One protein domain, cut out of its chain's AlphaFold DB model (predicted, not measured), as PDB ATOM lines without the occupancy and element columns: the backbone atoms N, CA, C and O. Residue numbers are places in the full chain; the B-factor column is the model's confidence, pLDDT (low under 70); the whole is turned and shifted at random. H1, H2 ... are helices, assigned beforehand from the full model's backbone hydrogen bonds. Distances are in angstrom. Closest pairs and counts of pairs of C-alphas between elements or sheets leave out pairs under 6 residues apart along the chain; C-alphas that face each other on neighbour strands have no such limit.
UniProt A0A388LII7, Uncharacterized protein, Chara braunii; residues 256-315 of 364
ATOM      1  N   SER A 256      12.499  52.565 133.110       73.31
ATOM      2  CA  SER A 256      12.150  53.987 133.004       73.31
ATOM      3  C   SER A 256      13.166  54.760 132.156       73.31
ATOM      4  O   SER A 256      12.786  55.513 131.261       73.31
ATOM      5  N   ALA A 257      14.465  54.515 132.369       76.25
ATOM      6  CA  ALA A 257      15.523  55.177 131.608       76.25
ATOM      7  C   ALA A 257      15.473  54.830 130.108       76.25
ATOM      8  O   ALA A 257      15.547  55.728 129.265       76.25
ATOM      9  N   ARG A 258      15.282  53.545 129.767       79.38
ATOM     10  CA  ARG A 258      15.133  53.093 128.369       79.38
ATOM     11  C   ARG A 258      13.904  53.715 127.704       79.38
ATOM     12  O   ARG A 258      14.017  54.240 126.600       79.38
ATOM     13  N   HIS A 259      12.771  53.738 128.404       80.94
ATOM     14  CA  HIS A 259      11.529  54.342 127.921       80.94
ATOM     15  C   HIS A 259      11.673  55.848 127.647       80.94
ATOM     16  O   HIS A 259      11.312  56.332 126.575       80.94
ATOM     17  N   MET A 260      12.258  56.603 128.585       77.69
ATOM     18  CA  MET A 260      12.481  58.040 128.398       77.69
ATOM     19  C   MET A 260      13.459  58.342 127.256       77.69
ATOM     20  O   MET A 260      13.261  59.310 126.519       77.69
ATOM     21  N   SER A 261      14.496  57.517 127.094       82.06
ATOM     22  CA  SER A 261      15.438  57.629 125.977       82.06
ATOM     23  C   SER A 261      14.747  57.379 124.633       82.06
ATOM     24  O   SER A 261      14.895  58.183 123.710       82.06
ATOM     25  N   ALA A 262      13.931  56.322 124.547       79.62
ATOM     26  CA  ALA A 262      13.154  55.998 123.357       79.62
ATOM     27  C   ALA A 262      12.220  57.157 122.978       79.62
ATOM     28  O   ALA A 262      12.327  57.676 121.870       79.62
ATOM     29  N   ARG A 263      11.416  57.668 123.925       84.56
ATOM     30  CA  ARG A 263      10.557  58.850 123.712       84.56
ATOM     31  C   ARG A 263      11.315  60.047 123.138       84.56
ATOM     32  O   ARG A 263      10.868  60.648 122.165       84.56
ATOM     33  N   ARG A 264      12.479  60.388 123.704       84.31
ATOM     34  CA  ARG A 264      13.301  61.504 123.199       84.31
ATOM     35  C   ARG A 264      13.773  61.278 121.765       84.31
ATOM     36  O   ARG A 264      13.798  62.230 120.996       84.31
ATOM     37  N   ARG A 265      14.155  60.049 121.403       83.69
ATOM     38  CA  ARG A 265      14.593  59.721 120.036       83.69
ATOM     39  C   ARG A 265      13.452  59.800 119.029       83.69
ATOM     40  O   ARG A 265      13.660  60.353 117.956       83.69
ATOM     41  N   ILE A 266      12.265  59.332 119.406       83.31
ATOM     42  CA  ILE A 266      11.054  59.374 118.574       83.31
ATOM     43  C   ILE A 266      10.694  60.818 118.228       83.31
ATOM     44  O   ILE A 266      10.530  61.148 117.059       83.31
ATOM     45  N   LEU A 267      10.677  61.700 119.231       81.19
ATOM     46  CA  LEU A 267      10.417  63.129 119.026       81.19
ATOM     47  C   LEU A 267      11.478  63.817 118.152       81.19
ATOM     48  O   LEU A 267      11.205  64.854 117.561       81.19
ATOM     49  N   GLN A 268      12.684  63.252 118.067       85.44
ATOM     50  CA  GLN A 268      13.771  63.750 117.219       85.44
ATOM     51  C   GLN A 268      13.809  63.086 115.832       85.44
ATOM     52  O   GLN A 268      14.723  63.380 115.066       85.44
ATOM     53  N   GLY A 269      12.890  62.160 115.524       83.44
ATOM     54  CA  GLY A 269      12.916  61.382 114.279       83.44
ATOM     55  C   GLY A 269      14.145  60.473 114.142       83.44
ATOM     56  O   GLY A 269      14.541  60.126 113.032       83.44
ATOM     57  N   LYS A 270      14.797  60.117 115.256       88.69
ATOM     58  CA  LYS A 270      15.982  59.250 115.260       88.69
ATOM     59  C   LYS A 270      15.589  57.780 115.255       88.69
ATOM     60  O   LYS A 270      14.561  57.399 115.809       88.69
ATOM     61  N   GLN A 271      16.491  56.953 114.736       91.62
ATOM     62  CA  GLN A 271      16.326  55.505 114.743       91.62
ATOM     63  C   GLN A 271      16.258  54.949 116.174       91.62
ATOM     64  O   GLN A 271      16.988  55.381 117.087       91.62
ATOM     65  N   ILE A 272      15.372  53.976 116.354       93.12
ATOM     66  CA  ILE A 272      15.142  53.262 117.609       93.12
ATOM     67  C   ILE A 272      15.753  51.859 117.521       93.12
ATOM     68  O   ILE A 272      15.774  51.261 116.457       93.12
ATOM     69  N   SER A 273      16.291  51.326 118.616       92.31
ATOM     70  CA  SER A 273      16.735  49.930 118.661       92.31
ATOM     71  C   SER A 273      15.559  49.016 119.000       92.31
ATOM     72  O   SER A 273      14.553  49.464 119.563       92.31
ATOM     73  N   GLU A 274      15.694  47.729 118.698       92.12
ATOM     74  CA  GLU A 274      14.657  46.719 118.943       92.12
ATOM     75  C   GLU A 274      14.261  46.625 120.432       92.12
ATOM     76  O   GLU A 274      13.080  46.583 120.793       92.12
ATOM     77  N   ASP A 275      15.254  46.710 121.317       89.62
ATOM     78  CA  ASP A 275      15.067  46.769 122.770       89.62
ATOM     79  C   ASP A 275      14.244  47.989 123.207       89.62
ATOM     80  O   ASP A 275      13.425  47.911 124.129       89.62
ATOM     81  N   MET A 276      14.466  49.139 122.559       90.75
ATOM     82  CA  MET A 276      13.729  50.368 122.852       90.75
ATOM     83  C   MET A 276      12.289  50.280 122.350       90.75
ATOM     84  O   MET A 276      11.387  50.673 123.088       90.75
ATOM     85  N   LEU A 277      12.063  49.718 121.156       93.69
ATOM     86  CA  LEU A 277      10.723  49.489 120.611       93.69
ATOM     87  C   LEU A 277       9.892  48.563 121.514       93.69
ATOM     88  O   LEU A 277       8.718  48.833 121.781       93.69
ATOM     89  N   SER A 278      10.515  47.506 122.036       92.12
ATOM     90  CA  SER A 278       9.875  46.549 122.947       92.12
ATOM     91  C   SER A 278       9.498  47.164 124.301       92.12
ATOM     92  O   SER A 278       8.574  46.693 124.966       92.12
ATOM     93  N   ALA A 279      10.199  48.223 124.715       91.19
ATOM     94  CA  ALA A 279       9.962  48.924 125.974       91.19
ATOM     95  C   ALA A 279       8.907  50.043 125.881       91.19
ATOM     96  O   ALA A 279       8.524  50.576 126.927       91.19
ATOM     97  N   LEU A 280       8.453  50.418 124.676       92.62
ATOM     98  CA  LEU A 280       7.468  51.485 124.493       92.62
ATOM     99  C   LEU A 280       6.099  51.105 125.059       92.62
ATOM    100  O   LEU A 280       5.609  49.987 124.891       92.62
ATOM    101  N   GLN A 281       5.463  52.077 125.710       93.44
ATOM    102  CA  GLN A 281       4.066  51.966 126.108       93.44
ATOM    103  C   GLN A 281       3.137  52.168 124.912       93.44
ATOM    104  O   GLN A 281       3.537  52.668 123.859       93.44
ATOM    105  N   MET A 282       1.867  51.796 125.091       94.12
ATOM    106  CA  MET A 282       0.886  51.901 124.017       94.12
ATOM    107  C   MET A 282       0.742  53.308 123.468       94.12
ATOM    108  O   MET A 282       0.672  53.449 122.254       94.12
ATOM    109  N   ASP A 283       0.722  54.326 124.325       94.31
ATOM    110  CA  ASP A 283       0.526  55.714 123.898       94.31
ATOM    111  C   ASP A 283       1.645  56.187 122.960       94.31
ATOM    112  O   ASP A 283       1.373  56.813 121.935       94.31
ATOM    113  N   ASP A 284       2.886  55.783 123.236       93.81
ATOM    114  CA  ASP A 284       4.046  56.111 122.401       93.81
ATOM    115  C   ASP A 284       4.028  55.343 121.082       93.81
ATOM    116  O   ASP A 284       4.301  55.911 120.026       93.81
ATOM    117  N   LEU A 285       3.651  54.060 121.126       95.12
ATOM    118  CA  LEU A 285       3.425  53.253 119.926       95.12
ATOM    119  C   LEU A 285       2.333  53.877 119.048       95.12
ATOM    120  O   LEU A 285       2.494  53.907 117.830       95.12
ATOM    121  N   LYS A 286       1.261  54.431 119.638       95.88
ATOM    122  CA  LYS A 286       0.209  55.120 118.872       95.88
ATOM    123  C   LYS A 286       0.760  56.327 118.134       95.88
ATOM    124  O   LYS A 286       0.486  56.476 116.946       95.88
ATOM    125  N   GLN A 287       1.518  57.168 118.835       94.38
ATOM    126  CA  GLN A 287       2.104  58.376 118.265       94.38
ATOM    127  C   GLN A 287       3.067  58.032 117.127       94.38
ATOM    128  O   GLN A 287       3.012  58.640 116.061       94.38
ATOM    129  N   LEU A 288       3.894  57.006 117.322       94.56
ATOM    130  CA  LEU A 288       4.858  56.570 116.321       94.56
ATOM    131  C   LEU A 288       4.168  55.959 115.095       94.56
ATOM    132  O   LEU A 288       4.485  56.308 113.962       94.56
ATOM    133  N   CYS A 289       3.154  55.118 115.298       96.12
ATOM    134  CA  CYS A 289       2.340  54.611 114.198       96.12
ATOM    135  C   CYS A 289       1.607  55.730 113.445       96.12
ATOM    136  O   CYS A 289       1.508  55.649 112.224       96.12
ATOM    137  N   ALA A 290       1.141  56.778 114.133       96.00
ATOM    138  CA  ALA A 290       0.535  57.942 113.488       96.00
ATOM    139  C   ALA A 290       1.554  58.717 112.635       96.00
ATOM    140  O   ALA A 290       1.252  59.042 111.492       96.00
ATOM    141  N   MET A 291       2.778  58.933 113.135       93.75
ATOM    142  CA  MET A 291       3.855  59.587 112.374       93.75
ATOM    143  C   MET A 291       4.214  58.845 111.080       93.75
ATOM    144  O   MET A 291       4.569  59.476 110.088       93.75
ATOM    145  N   HIS A 292       4.115  57.514 111.083       95.00
ATOM    146  CA  HIS A 292       4.449  56.672 109.932       95.00
ATOM    147  C   HIS A 292       3.226  56.146 109.163       95.00
ATOM    148  O   HIS A 292       3.375  55.268 108.316       95.00
ATOM    149  N   ASN A 293       2.021  56.661 109.442       96.62
ATOM    150  CA  ASN A 293       0.763  56.253 108.800       96.62
ATOM    151  C   ASN A 293       0.485  54.734 108.838       96.62
ATOM    152  O   ASN A 293      -0.078  54.153 107.910       96.62
ATOM    153  N   VAL A 294       0.856  54.073 109.936       97.00
ATOM    154  CA  VAL A 294       0.664  52.631 110.130       97.00
ATOM    155  C   VAL A 294      -0.596  52.352 110.942       97.00
ATOM    156  O   VAL A 294      -0.765  52.840 112.059       97.00
ATOM    157  N   ARG A 295      -1.474  51.489 110.418       96.88
ATOM    158  CA  ARG A 295      -2.656  50.997 111.146       96.88
ATOM    159  C   ARG A 295      -2.309  49.739 111.944       96.88
ATOM    160  O   ARG A 295      -1.695  48.812 111.425       96.88
ATOM    161  N   TYR A 296      -2.763  49.676 113.191       96.56
ATOM    162  CA  TYR A 296      -2.564  48.539 114.095       96.56
ATOM    163  C   TYR A 296      -3.796  48.360 115.001       96.56
ATOM    164  O   TYR A 296      -4.580  49.292 115.171       96.56
ATOM    165  N   ARG A 297      -3.985  47.167 115.585       95.31
ATOM    166  CA  ARG A 297      -5.056  46.882 116.564       95.31
ATOM    167  C   ARG A 297      -4.567  46.653 117.998       95.31
ATOM    168  O   ARG A 297      -5.373  46.707 118.916       95.31
ATOM    169  N   GLY A 298      -3.275  46.415 118.216       95.94
ATOM    170  CA  GLY A 298      -2.713  46.175 119.552       95.94
ATOM    171  C   GLY A 298      -1.191  46.320 119.596       95.94
ATOM    172  O   GLY A 298      -0.575  46.534 118.553       95.94
ATOM    173  N   ILE A 299      -0.597  46.178 120.793       95.06
ATOM    174  CA  ILE A 299       0.845  46.389 121.061       95.06
ATOM    175  C   ILE A 299       1.718  45.595 120.091       95.06
ATOM    176  O   ILE A 299       2.529  46.165 119.369       95.06
ATOM    177  N   GLN A 300       1.537  44.273 120.058       96.12
ATOM    178  CA  GLN A 300       2.405  43.396 119.274       96.12
ATOM    179  C   GLN A 300       2.265  43.662 117.773       96.12
ATOM    180  O   GLN A 300       3.257  43.688 117.053       96.12
ATOM    181  N   GLN A 301       1.044  43.933 117.299       96.50
ATOM    182  CA  GLN A 301       0.822  44.275 115.896       96.50
ATOM    183  C   GLN A 301       1.463  45.618 115.533       96.50
ATOM    184  O   GLN A 301       2.032  45.730 114.451       96.50
ATOM    185  N   ALA A 302       1.400  46.612 116.426       96.75
ATOM    186  CA  ALA A 302       2.080  47.891 116.242       96.75
ATOM    187  C   ALA A 302       3.593  47.680 116.126       96.75
ATOM    188  O   ALA A 302       4.190  48.106 115.146       96.75
ATOM    189  N   GLN A 303       4.199  46.934 117.055       96.00
ATOM    190  CA  GLN A 303       5.632  46.626 117.026       96.00
ATOM    191  C   GLN A 303       6.042  45.908 115.732       96.00
ATOM    192  O   GLN A 303       6.978  46.335 115.062       96.00
ATOM    193  N   VAL A 304       5.308  44.869 115.323       96.19
ATOM    194  CA  VAL A 304       5.589  44.136 114.076       96.19
ATOM    195  C   VAL A 304       5.439  45.029 112.844       96.19
ATOM    196  O   VAL A 304       6.235  44.926 111.916       96.19
ATOM    197  N   ALA A 305       4.433  45.902 112.809       96.38
ATOM    198  CA  ALA A 305       4.240  46.805 111.683       96.38
ATOM    199  C   ALA A 305       5.343  47.874 111.612       96.38
ATOM    200  O   ALA A 305       5.820  48.180 110.523       96.38
ATOM    201  N   LEU A 306       5.811  48.368 112.761       95.12
ATOM    202  CA  LEU A 306       6.933  49.301 112.843       95.12
ATOM    203  C   LEU A 306       8.264  48.658 112.427       95.12
ATOM    204  O   LEU A 306       9.072  49.327 111.788       95.12
ATOM    205  N   ARG A 307       8.458  47.352 112.670       94.94
ATOM    206  CA  ARG A 307       9.620  46.601 112.149       94.94
ATOM    207  C   ARG A 307       9.698  46.545 110.628       94.94
ATOM    208  O   ARG A 307      10.780  46.369 110.086       94.94
ATOM    209  N   LYS A 308       8.572  46.707 109.929       95.38
ATOM    210  CA  LYS A 308       8.543  46.706 108.460       95.38
ATOM    211  C   LYS A 308       8.961  48.042 107.844       95.38
ATOM    212  O   LYS A 308       9.172  48.097 106.638       95.38
ATOM    213  N   ILE A 309       9.063  49.110 108.637       93.69
ATOM    214  CA  ILE A 309       9.476  50.426 108.142       93.69
ATOM    215  C   ILE A 309      11.004  50.457 108.066       93.69
ATOM    216  O   ILE A 309      11.695  50.505 109.086       93.69
ATOM    217  N   SER A 310      11.536  50.458 106.844       89.94
ATOM    218  CA  SER A 310      12.975  50.561 106.593       89.94
ATOM    219  C   SER A 310      13.556  51.836 107.207       89.94
ATOM    220  O   SER A 310      13.031  52.929 106.992       89.94
ATOM    221  N   GLY A 311      14.657  51.703 107.949       89.25
ATOM    222  CA  GLY A 311      15.379  52.830 108.542       89.25
ATOM    223  C   GLY A 311      14.801  53.355 109.856       89.25
ATOM    224  O   GLY A 311      15.423  54.229 110.455       89.25
ATOM    225  N   LEU A 312      13.670  52.826 110.336       91.38
ATOM    226  CA  LEU A 312      13.128  53.184 111.648       91.38
ATOM    227  C   LEU A 312      13.835  52.432 112.784       91.38
ATOM    228  O   LEU A 312      14.135  53.028 113.822       91.38
ATOM    229  N   ILE A 313      14.101  51.138 112.583       89.81
ATOM    230  CA  ILE A 313      14.734  50.272 113.579       89.81
ATOM    231  C   ILE A 313      16.175  49.970 113.187       89.81
ATOM    232  O   ILE A 313      16.436  49.545 112.064       89.81
ATOM    233  N   VAL A 314      17.093  50.150 114.135       85.94
ATOM    234  CA  VAL A 314      18.444  49.592 114.050       85.94
ATOM    235  C   VAL A 314      18.395  48.198 114.650       85.94
ATOM    236  O   VAL A 314      18.266  48.038 115.867       85.94
ATOM    237  N   SER A 315      18.451  47.187 113.792       78.81
ATOM    238  CA  SER A 315      18.694  45.818 114.223       78.81
ATOM    239  C   SER A 315      20.151  45.742 114.662       78.81
ATOM    240  O   SER A 315      21.048  45.745 113.820       78.81
TER     241      SER A 315
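AT A GLANCE: This is residues 256 to 315 of the 364 residues of an uncharacterized protein of Chara braunii (UniProt A0A388LII7). Four short helices sit at the corners of a rough square, met round it as H1, H2, H4, H3; H1 crosses H2 steeply, while H3 and H4 run the same way. The tail after H4 folds back, and residues 313 to 314 pair in parallel with residues 272 to 273, just before H2. The printed part has 60 residues, of which 37 are in the four named helices, H1 to H4 in that order along the chain; there is no named strand, and the class is all helix. The whole is compact and rounded, with a radius of gyration of the C-alphas of 10.2 A and spans of 27 by 21 by 18 A.

HOW THE PARTS SIT: Start at H1, residues 256 to 267; with residues 258 to 262 alone it touches H2, residues 274 to 279. Look at the closest C-alphas, Ala 262 and Met 276, 5.7 A apart; the helices run opposite ways at a steep tilt of 68 degrees, only just short of about perpendicular. Go on to H3, residues 282 to 291, which is close to H1 but not clearly touching: the closest C-alphas, Ile 266 and Leu 288, are 7.2 A apart. H3 touches H4, residues 299 to 307, closest at the C-alphas of Met 282 and Ile 299, 6.3 A apart, at a shallow tilt of 34.7 degrees, only just short of steep. H1 and H4 are apart. In H1, H2, H3 and H4 each O i to N i+4 pair is within hydrogen-bond range.

IN THESE COORDINATES: Find C-alpha 256 at (12.150, 53.987, 133.004); from there H1 runs 16.8 A to C-alpha 267. H2 covers 8.7 A, and H3 14.3 A. H4 runs 12.5 A to C-alpha 307 at (9.620, 46.601, 112.149).

THE WHOLE: The C-alphas farthest apart, Ala 257 and Arg 295, are 27.7 A apart. The printed part has no cut, no link is long, and no printed residue is under 70 in pLDDT.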